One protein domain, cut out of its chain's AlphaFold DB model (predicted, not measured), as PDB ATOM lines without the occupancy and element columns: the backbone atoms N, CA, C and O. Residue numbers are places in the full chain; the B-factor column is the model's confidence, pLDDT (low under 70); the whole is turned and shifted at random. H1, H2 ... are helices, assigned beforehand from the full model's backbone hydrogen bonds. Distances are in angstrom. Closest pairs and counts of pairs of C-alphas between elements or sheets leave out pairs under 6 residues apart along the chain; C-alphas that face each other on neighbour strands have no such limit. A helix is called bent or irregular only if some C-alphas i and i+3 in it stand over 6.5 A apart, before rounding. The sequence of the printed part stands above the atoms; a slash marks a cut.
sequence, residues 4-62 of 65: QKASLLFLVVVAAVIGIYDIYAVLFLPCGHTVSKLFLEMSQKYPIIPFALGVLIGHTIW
ATOM      1  N   GLN A   4    -179.277  14.955  75.197       84.00
ATOM      2  CA  GLN A   4    -178.727  14.341  76.409       84.00
ATOM      3  C   GLN A   4    -177.334  13.725  76.202       84.00
ATOM      4  O   GLN A   4    -176.450  13.906  77.035       84.00
ATOM      5  N   LYS A   5    -177.109  13.028  75.080       86.56
ATOM      6  CA  LYS A   5    -175.805  12.429  74.742       86.56
ATOM      7  C   LYS A   5    -174.769  13.511  74.435       86.56
ATOM      8  O   LYS A   5    -173.611  13.357  74.809       86.56
ATOM      9  N   ALA A   6    -175.196  14.609  73.809       88.12
ATOM     10  CA  ALA A   6    -174.351  15.775  73.566       88.12
ATOM     11  C   ALA A   6    -173.921  16.452  74.880       88.12
ATOM     12  O   ALA A   6    -172.733  16.699  75.078       88.12
ATOM     13  N   SER A   7    -174.863  16.685  75.801       90.12
ATOM     14  CA  SER A   7    -174.579  17.279  77.113       90.12
ATOM     15  C   SER A   7    -173.687  16.388  77.974       90.12
ATOM     16  O   SER A   7    -172.747  16.879  78.594       90.12
ATOM     17  N   LEU A   8    -173.934  15.074  77.985       93.50
ATOM     18  CA  LEU A   8    -173.090  14.125  78.711       93.50
ATOM     19  C   LEU A   8    -171.660  14.125  78.163       93.50
ATOM     20  O   LEU A   8    -170.709  14.209  78.936       93.50
ATOM     21  N   LEU A   9    -171.506  14.073  76.837       94.25
ATOM     22  CA  LEU A   9    -170.197  14.126  76.191       94.25
ATOM     23  C   LEU A   9    -169.458  15.418  76.553       94.25
ATOM     24  O   LEU A   9    -168.288  15.371  76.922       94.25
ATOM     25  N   PHE A  10    -170.151  16.555  76.500       93.75
ATOM     26  CA  PHE A  10    -169.593  17.842  76.900       93.75
ATOM     27  C   PHE A  10    -169.111  17.828  78.358       93.75
ATOM     28  O   PHE A  10    -167.966  18.193  78.622       93.75
ATOM     29  N   LEU A  11    -169.936  17.344  79.292       94.12
ATOM     30  CA  LEU A  11    -169.574  17.259  80.710       94.12
ATOM     31  C   LEU A  11    -168.355  16.362  80.944       94.12
ATOM     32  O   LEU A  11    -167.463  16.735  81.705       94.12
ATOM     33  N   VAL A  12    -168.285  15.212  80.270       96.56
ATOM     34  CA  VAL A  12    -167.144  14.292  80.371       96.56
ATOM     35  C   VAL A  12    -165.865  14.944  79.853       96.56
ATOM     36  O   VAL A  12    -164.828  14.841  80.504       96.56
ATOM     37  N   VAL A  13    -165.927  15.649  78.721       96.38
ATOM     38  CA  VAL A  13    -164.765  16.358  78.165       96.38
ATOM     39  C   VAL A  13    -164.291  17.453  79.118       96.38
ATOM     40  O   VAL A  13    -163.099  17.533  79.408       96.38
ATOM     41  N   VAL A  14    -165.209  18.260  79.656       95.25
ATOM     42  CA  VAL A  14    -164.873  19.315  80.625       95.25
ATOM     43  C   VAL A  14    -164.239  18.717  81.883       95.25
ATOM     44  O   VAL A  14    -163.179  19.175  82.310       95.25
ATOM     45  N   ALA A  15    -164.835  17.661  82.443       93.38
ATOM     46  CA  ALA A  15    -164.298  16.977  83.615       93.38
ATOM     47  C   ALA A  15    -162.902  16.388  83.353       93.38
ATOM     48  O   ALA A  15    -162.015  16.520  84.195       93.38
ATOM     49  N   ALA A  16    -162.683  15.791  82.178       95.25
ATOM     50  CA  ALA A  16    -161.387  15.245  81.787       95.25
ATOM     51  C   ALA A  16    -160.313  16.337  81.668       95.25
ATOM     52  O   ALA A  16    -159.215  16.165  82.193       95.25
ATOM     53  N   VAL A  17    -160.623  17.473  81.036       95.12
ATOM     54  CA  VAL A  17    -159.685  18.602  80.907       95.12
ATOM     55  C   VAL A  17    -159.299  19.154  82.280       95.12
ATOM     56  O   VAL A  17    -158.113  19.346  82.549       95.12
ATOM     57  N   ILE A  18    -160.282  19.360  83.162       93.00
ATOM     58  CA  ILE A  18    -160.035  19.835  84.530       93.00
ATOM     59  C   ILE A  18    -159.180  18.820  85.297       93.00
ATOM     60  O   ILE A  18    -158.193  19.206  85.917       93.00
ATOM     61  N   GLY A  19    -159.511  17.529  85.212       91.31
ATOM     62  CA  GLY A  19    -158.762  16.464  85.878       91.31
ATOM     63  C   GLY A  19    -157.311  16.360  85.404       91.31
ATOM     64  O   GLY A  19    -156.407  16.254  86.228       91.31
ATOM     65  N   ILE A  20    -157.065  16.454  84.092       93.44
ATOM     66  CA  ILE A  20    -155.707  16.460  83.525       93.44
ATOM     67  C   ILE A  20    -154.913  17.660  84.046       93.44
ATOM     68  O   ILE A  20    -153.759  17.500  84.445       93.44
ATOM     69  N   TYR A  21    -155.522  18.848  84.071       90.38
ATOM     70  CA  TYR A  21    -154.865  20.040  84.598       90.38
ATOM     71  C   TYR A  21    -154.541  19.897  86.091       90.38
ATOM     72  O   TYR A  21    -153.444  20.260  86.503       90.38
ATOM     73  N   ASP A  22    -155.449  19.344  86.898       88.56
ATOM     74  CA  ASP A  22    -155.217  19.184  88.338       88.56
ATOM     75  C   ASP A  22    -154.086  18.180  88.614       88.56
ATOM     76  O   ASP A  22    -153.204  18.456  89.427       88.56
ATOM     77  N   ILE A  23    -154.030  17.070  87.864       90.69
ATOM     78  CA  ILE A  23    -152.907  16.115  87.908       90.69
ATOM     79  C   ILE A  23    -151.595  16.808  87.519       90.69
ATOM     80  O   ILE A  23    -150.591  16.662  88.215       90.69
ATOM     81  N   TYR A  24    -151.592  17.589  86.436       91.75
ATOM     82  CA  TYR A  24    -150.418  18.358  86.023       91.75
ATOM     83  C   TYR A  24    -149.977  19.352  87.111       91.75
ATOM     84  O   TYR A  24    -148.797  19.414  87.455       91.75
ATOM     85  N   ALA A  25    -150.914  20.093  87.699       88.94
ATOM     86  CA  ALA A  25    -150.626  21.066  88.743       88.94
ATOM     87  C   ALA A  25    -150.045  20.407  90.002       88.94
ATOM     88  O   ALA A  25    -149.116  20.950  90.593       88.94
ATOM     89  N   VAL A  26    -150.540  19.228  90.386       86.88
ATOM     90  CA  VAL A  26    -150.012  18.464  91.528       86.88
ATOM     91  C   VAL A  26    -148.586  17.967  91.278       86.88
ATOM     92  O   VAL A  26    -147.780  17.953  92.205       86.88
ATOM     93  N   LEU A  27    -148.268  17.551  90.051       91.56
ATOM     94  CA  LEU A  27    -146.969  16.952  89.731       91.56
ATOM     95  C   LEU A  27    -145.873  17.982  89.422       91.56
ATOM     96  O   LEU A  27    -144.703  17.713  89.691       91.56
ATOM     97  N   PHE A  28    -146.230  19.131  88.841       90.44
ATOM     98  CA  PHE A  28    -145.256  20.052  88.241       90.44
ATOM     99  C   PHE A  28    -145.279  21.477  88.806       90.44
ATOM    100  O   PHE A  28    -144.353  22.239  88.526       90.44
ATOM    101  N   LEU A  29    -146.295  21.864  89.587       87.81
ATOM    102  CA  LEU A  29    -146.401  23.214  90.146       87.81
ATOM    103  C   LEU A  29    -146.230  23.215  91.677       87.81
ATOM    104  O   LEU A  29    -146.555  22.236  92.346       87.81
ATOM    105  N   PRO A  30    -145.743  24.325  92.266       81.06
ATOM    106  CA  PRO A  30    -145.697  24.491  93.716       81.06
ATOM    107  C   PRO A  30    -147.084  24.370  94.374       81.06
ATOM    108  O   PRO A  30    -148.118  24.602  93.743       81.06
ATOM    109  N   CYS A  31    -147.118  24.066  95.676       71.62
ATOM    110  CA  CYS A  31    -148.356  23.934  96.454       71.62
ATOM    111  C   CYS A  31    -149.245  25.192  96.361       71.62
ATOM    112  O   CYS A  31    -149.051  26.165  97.090       71.62
ATOM    113  N   GLY A  32    -150.277  25.183  95.517       72.81
ATOM    114  CA  GLY A  32    -150.983  26.430  95.203       72.81
ATOM    115  C   GLY A  32    -151.886  26.392  93.988       72.81
ATOM    116  O   GLY A  32    -152.949  26.994  94.004       72.81
ATOM    117  N   HIS A  33    -151.460  25.687  92.946       80.38
ATOM    118  CA  HIS A  33    -151.971  25.932  91.596       80.38
ATOM    119  C   HIS A  33    -153.050  24.950  91.122       80.38
ATOM    120  O   HIS A  33    -153.382  24.934  89.937       80.38
ATOM    121  N   THR A  34    -153.604  24.140  92.028       87.06
ATOM    122  CA  THR A  34    -154.739  23.266  91.713       87.06
ATOM    123  C   THR A  34    -156.007  24.087  91.532       87.06
ATOM    124  O   THR A  34    -156.215  25.112  92.194       87.06
ATOM    125  N   VAL A  35    -156.889  23.620  90.653       83.44
ATOM    126  CA  VAL A  35    -158.191  24.262  90.412       83.44
ATOM    127  C   VAL A  35    -158.988  24.298  91.712       83.44
ATOM    128  O   VAL A  35    -159.577  25.318  92.063       83.44
ATOM    129  N   SER A  36    -158.912  23.217  92.486       83.12
ATOM    130  CA  SER A  36    -159.549  23.097  93.797       83.12
ATOM    131  C   SER A  36    -159.107  24.192  94.775       83.12
ATOM    132  O   SER A  36    -159.943  24.785  95.459       83.12
ATOM    133  N   LYS A  37    -157.807  24.511  94.826       84.75
ATOM    134  CA  LYS A  37    -157.287  25.562  95.710       84.75
ATOM    135  C   LYS A  37    -157.686  26.956  95.231       84.75
ATOM    136  O   LYS A  37    -158.095  27.770  96.054       84.75
ATOM    137  N   LEU A  38    -157.681  27.194  93.919       85.19
ATOM    138  CA  LEU A  38    -158.184  28.442  93.339       85.19
ATOM    139  C   LEU A  38    -159.660  28.677  93.695       85.19
ATOM    140  O   LEU A  38    -160.021  29.764  94.145       85.19
ATOM    141  N   PHE A  39    -160.516  27.663  93.536       84.06
ATOM    142  CA  PHE A  39    -161.930  27.772  93.909       84.06
ATOM    143  C   PHE A  39    -162.116  28.014  95.406       84.06
ATOM    144  O   PHE A  39    -162.981  28.805  95.787       84.06
ATOM    145  N   LEU A  40    -161.303  27.376  96.250       87.25
ATOM    146  CA  LEU A  40    -161.339  27.579  97.695       87.25
ATOM    147  C   LEU A  40    -160.965  29.018  98.072       87.25
ATOM    148  O   LEU A  40    -161.714  29.671  98.796       87.25
ATOM    149  N   GLU A  41    -159.857  29.538  97.542       88.62
ATOM    150  CA  GLU A  41    -159.397  30.909  97.795       88.62
ATOM    151  C   GLU A  41    -160.403  31.945  97.278       88.62
ATOM    152  O   GLU A  41    -160.737  32.900  97.984       88.62
ATOM    153  N   MET A  42    -160.957  31.737  96.079       85.38
ATOM    154  CA  MET A  42    -162.004  32.608  95.541       85.38
ATOM    155  C   MET A  42    -163.282  32.559  96.378       85.38
ATOM    156  O   MET A  42    -163.888  33.605  96.601       85.38
ATOM    157  N   SER A  43    -163.674  31.387  96.879       86.19
ATOM    158  CA  SER A  43    -164.865  31.249  97.728       86.19
ATOM    159  C   SER A  43    -164.675  31.920  99.085       86.19
ATOM    160  O   SER A  43    -165.597  32.555  99.590       86.19
ATOM    161  N   GLN A  44    -163.476  31.834  99.665       88.94
ATOM    162  CA  GLN A  44    -163.145  32.528 100.911       88.94
ATOM    163  C   GLN A  44    -163.090  34.048 100.719       88.94
ATOM    164  O   GLN A  44    -163.541  34.796 101.584       88.94
ATOM    165  N   LYS A  45    -162.565  34.514  99.580       92.00
ATOM    166  CA  LYS A  45    -162.443  35.943  99.267       92.00
ATOM    167  C   LYS A  45    -163.773  36.581  98.858       92.00
ATOM    168  O   LYS A  45    -164.038  37.726  99.215       92.00
ATOM    169  N   TYR A  46    -164.599  35.855  98.112       89.81
ATOM    170  CA  TYR A  46    -165.873  36.327  97.576       89.81
ATOM    171  C   TYR A  46    -166.988  35.303  97.829       89.81
ATOM    172  O   TYR A  46    -167.512  34.717  96.880       89.81
ATOM    173  N   PRO A  47    -167.413  35.109  99.090       83.38
ATOM    174  CA  PRO A  47    -168.400  34.085  99.453       83.38
ATOM    175  C   PRO A  47    -169.776  34.301  98.806       83.38
ATOM    176  O   PRO A  47    -170.560  33.367  98.664       83.38
ATOM    177  N   ILE A  48    -170.062  35.527  98.362       89.81
ATOM    178  CA  ILE A  48    -171.314  35.881  97.686       89.81
ATOM    179  C   ILE A  48    -171.387  35.272  96.278       89.81
ATOM    180  O   ILE A  48    -172.476  34.950  95.819       89.81
ATOM    181  N   ILE A  49    -170.257  35.069  95.592       84.69
ATOM    182  CA  ILE A  49    -170.234  34.530  94.223       84.69
ATOM    183  C   ILE A  49    -170.773  33.089  94.156       84.69
ATOM    184  O   ILE A  49    -171.707  32.863  93.383       84.69
ATOM    185  N   PRO A  50    -170.267  32.112  94.942       82.75
ATOM    186  CA  PRO A  50    -170.813  30.757  94.917       82.75
ATOM    187  C   PRO A  50    -172.275  30.716  95.383       82.75
ATOM    188  O   PRO A  50    -173.064  29.957  94.824       82.75
ATOM    189  N   PHE A  51    -172.665  31.573  96.333       86.25
ATOM    190  CA  PHE A  51    -174.061  31.707  96.755       86.25
ATOM    191  C   PHE A  51    -174.964  32.212  95.620       86.25
ATOM    192  O   PHE A  51    -175.964  31.576  95.301       86.25
ATOM    193  N   ALA A  52    -174.601  33.317  94.966       87.81
ATOM    194  CA  ALA A  52    -175.381  33.905  93.882       87.81
ATOM    195  C   ALA A  52    -175.475  32.972  92.669       87.81
ATOM    196  O   ALA A  52    -176.551  32.839  92.090       87.81
ATOM    197  N   LEU A  53    -174.388  32.281  92.311       86.94
ATOM    198  CA  LEU A  53    -174.407  31.272  91.248       86.94
ATOM    199  C   LEU A  53    -175.313  30.096  91.609       86.94
ATOM    200  O   LEU A  53    -176.119  29.682  90.780       86.94
ATOM    201  N   GLY A  54    -175.230  29.593  92.843       85.50
ATOM    202  CA  GLY A  54    -176.113  28.534  93.328       85.50
ATOM    203  C   GLY A  54    -177.587  28.940  93.287       85.50
ATOM    204  O   GLY A  54    -178.413  28.173  92.798       85.50
ATOM    205  N   VAL A  55    -177.915  30.163  93.720       90.44
ATOM    206  CA  VAL A  55    -179.279  30.715  93.656       90.44
ATOM    207  C   VAL A  55    -179.742  30.886  92.211       90.44
ATOM    208  O   VAL A  55    -180.852  30.482  91.895       90.44
ATOM    209  N   LEU A  56    -178.915  31.436  91.319       88.75
ATOM    210  CA  LEU A  56    -179.276  31.636  89.912       88.75
ATOM    211  C   LEU A  56    -179.508  30.310  89.188       88.75
ATOM    212  O   LEU A  56    -180.516  30.156  88.502       88.75
ATOM    213  N   ILE A  57    -178.606  29.345  89.357       88.44
ATOM    214  CA  ILE A  57    -178.734  28.007  88.769       88.44
ATOM    215  C   ILE A  57    -179.959  27.308  89.357       88.44
ATOM    216  O   ILE A  57    -180.805  26.829  88.613       88.44
ATOM    217  N   GLY A  58    -180.090  27.300  90.684       84.00
ATOM    218  CA  GLY A  58    -181.231  26.707  91.372       84.00
ATOM    219  C   GLY A  58    -182.557  27.326  90.944       84.00
ATOM    220  O   GLY A  58    -183.493  26.588  90.695       84.00
ATOM    221  N   HIS A  59    -182.629  28.648  90.785       86.50
ATOM    222  CA  HIS A  59    -183.836  29.361  90.369       86.50
ATOM    223  C   HIS A  59    -184.186  29.140  88.890       86.50
ATOM    224  O   HIS A  59    -185.356  28.987  88.557       86.50
ATOM    225  N   THR A  60    -183.186  29.104  88.004       82.81
ATOM    226  CA  THR A  60    -183.395  28.907  86.556       82.81
ATOM    227  C   THR A  60    -183.649  27.451  86.173       82.81
ATOM    228  O   THR A  60    -184.334  27.202  85.185       82.81
ATOM    229  N   ILE A  61    -183.109  26.498  86.936       85.00
ATOM    230  CA  ILE A  61    -183.291  25.054  86.725       85.00
ATOM    231  C   ILE A  61    -184.447  24.507  87.576       85.00
ATOM    232  O   ILE A  61    -184.883  23.380  87.339       85.00
ATOM    233  N   TRP A  62    -184.974  25.278  88.540       79.56
ATOM    234  CA  TRP A  62    -186.147  24.856  89.302       79.56
ATOM    235  C   TRP A  62    -187.278  24.531  88.323       79.56
ATOM    236  O   TRP A  62    -187.594  25.373  87.475       79.56
TER     237      TRP A  62
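This is residues 4 to 62 of the 65 residues of an uncharacterized protein of Planctomycetaceae bacterium SCGC AG-212-D15 (UniProt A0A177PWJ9). Three helices make a flat, open U: the long helix H1 is one arm, the short helix H2 crosses over as the base, and H3 runs back as the second arm, with an empty gap between H1 and H3. H2 sets out from beside residues 18 to 22 of H1, and a short link beyond the last residue of H1 folds the printed part back to it. The printed part has 59 residues with three named helices, in the order H1, H2, H3, and no named strand; the class is all helix. The whole is loose, with a radius of gyration of the C-alphas of 14.7 A, and its C-alphas span 41 by 34 by 7 A.

H1, residues 4 to 28, touches H2, residues 35 to 45, with its residues 18 to 22 alone. The closest C-alphas of the two are those of Asp 22 and Val 35, 6.2 A apart. The lines of H1 and H2 stand about perpendicular, at 89 degrees. H3, residues 48 to 61, touches no helix. H2 and H3 are close but not clearly touching, and their closest C-alphas, those of Ser 43 and Pro 50, are 6.6 A apart. Their lines stand only just about perpendicular, at 72 degrees. H1 and H3 are apart. In H1, H2 and H3 every pair of O i and N i+4 is within hydrogen-bond range.

H1 begins at C-alpha 4, at (-178.727, 14.341, 76.409), and ends at C-alpha 28, at (-145.256, 20.052, 88.241), a length of 36.0 A over 25 residues. H2 has 11 residues, from Val 35 to Lys 45, and measures 15.3 A from first to last C-alpha. H3 has 14 residues, from Ile 48 to Ile 61, and measures 19.5 A; its last C-alpha, 61, is at (-183.291, 25.054, 86.725). None of the three helices is bent.

The outline is flat, and the two C-alphas farthest apart are those of Phe 28 and Trp 62, at 41.2 A. The first and last printed C-alphas, of Gln 4 and Trp 62, are 18.2 A apart. Residues 4 to 17, which belong to H1, stand free, and so do residues 44 to 49 and residues 52 to 62, of which 52 to 61 belong to H3. The link from H1 to H2 is short, with 6 residues, and the link from H2 to H3 is tight, with 2 residues; no link is long. The printed part has no cut. Its mean pLDDT is 87.9, and no printed residue is under 70.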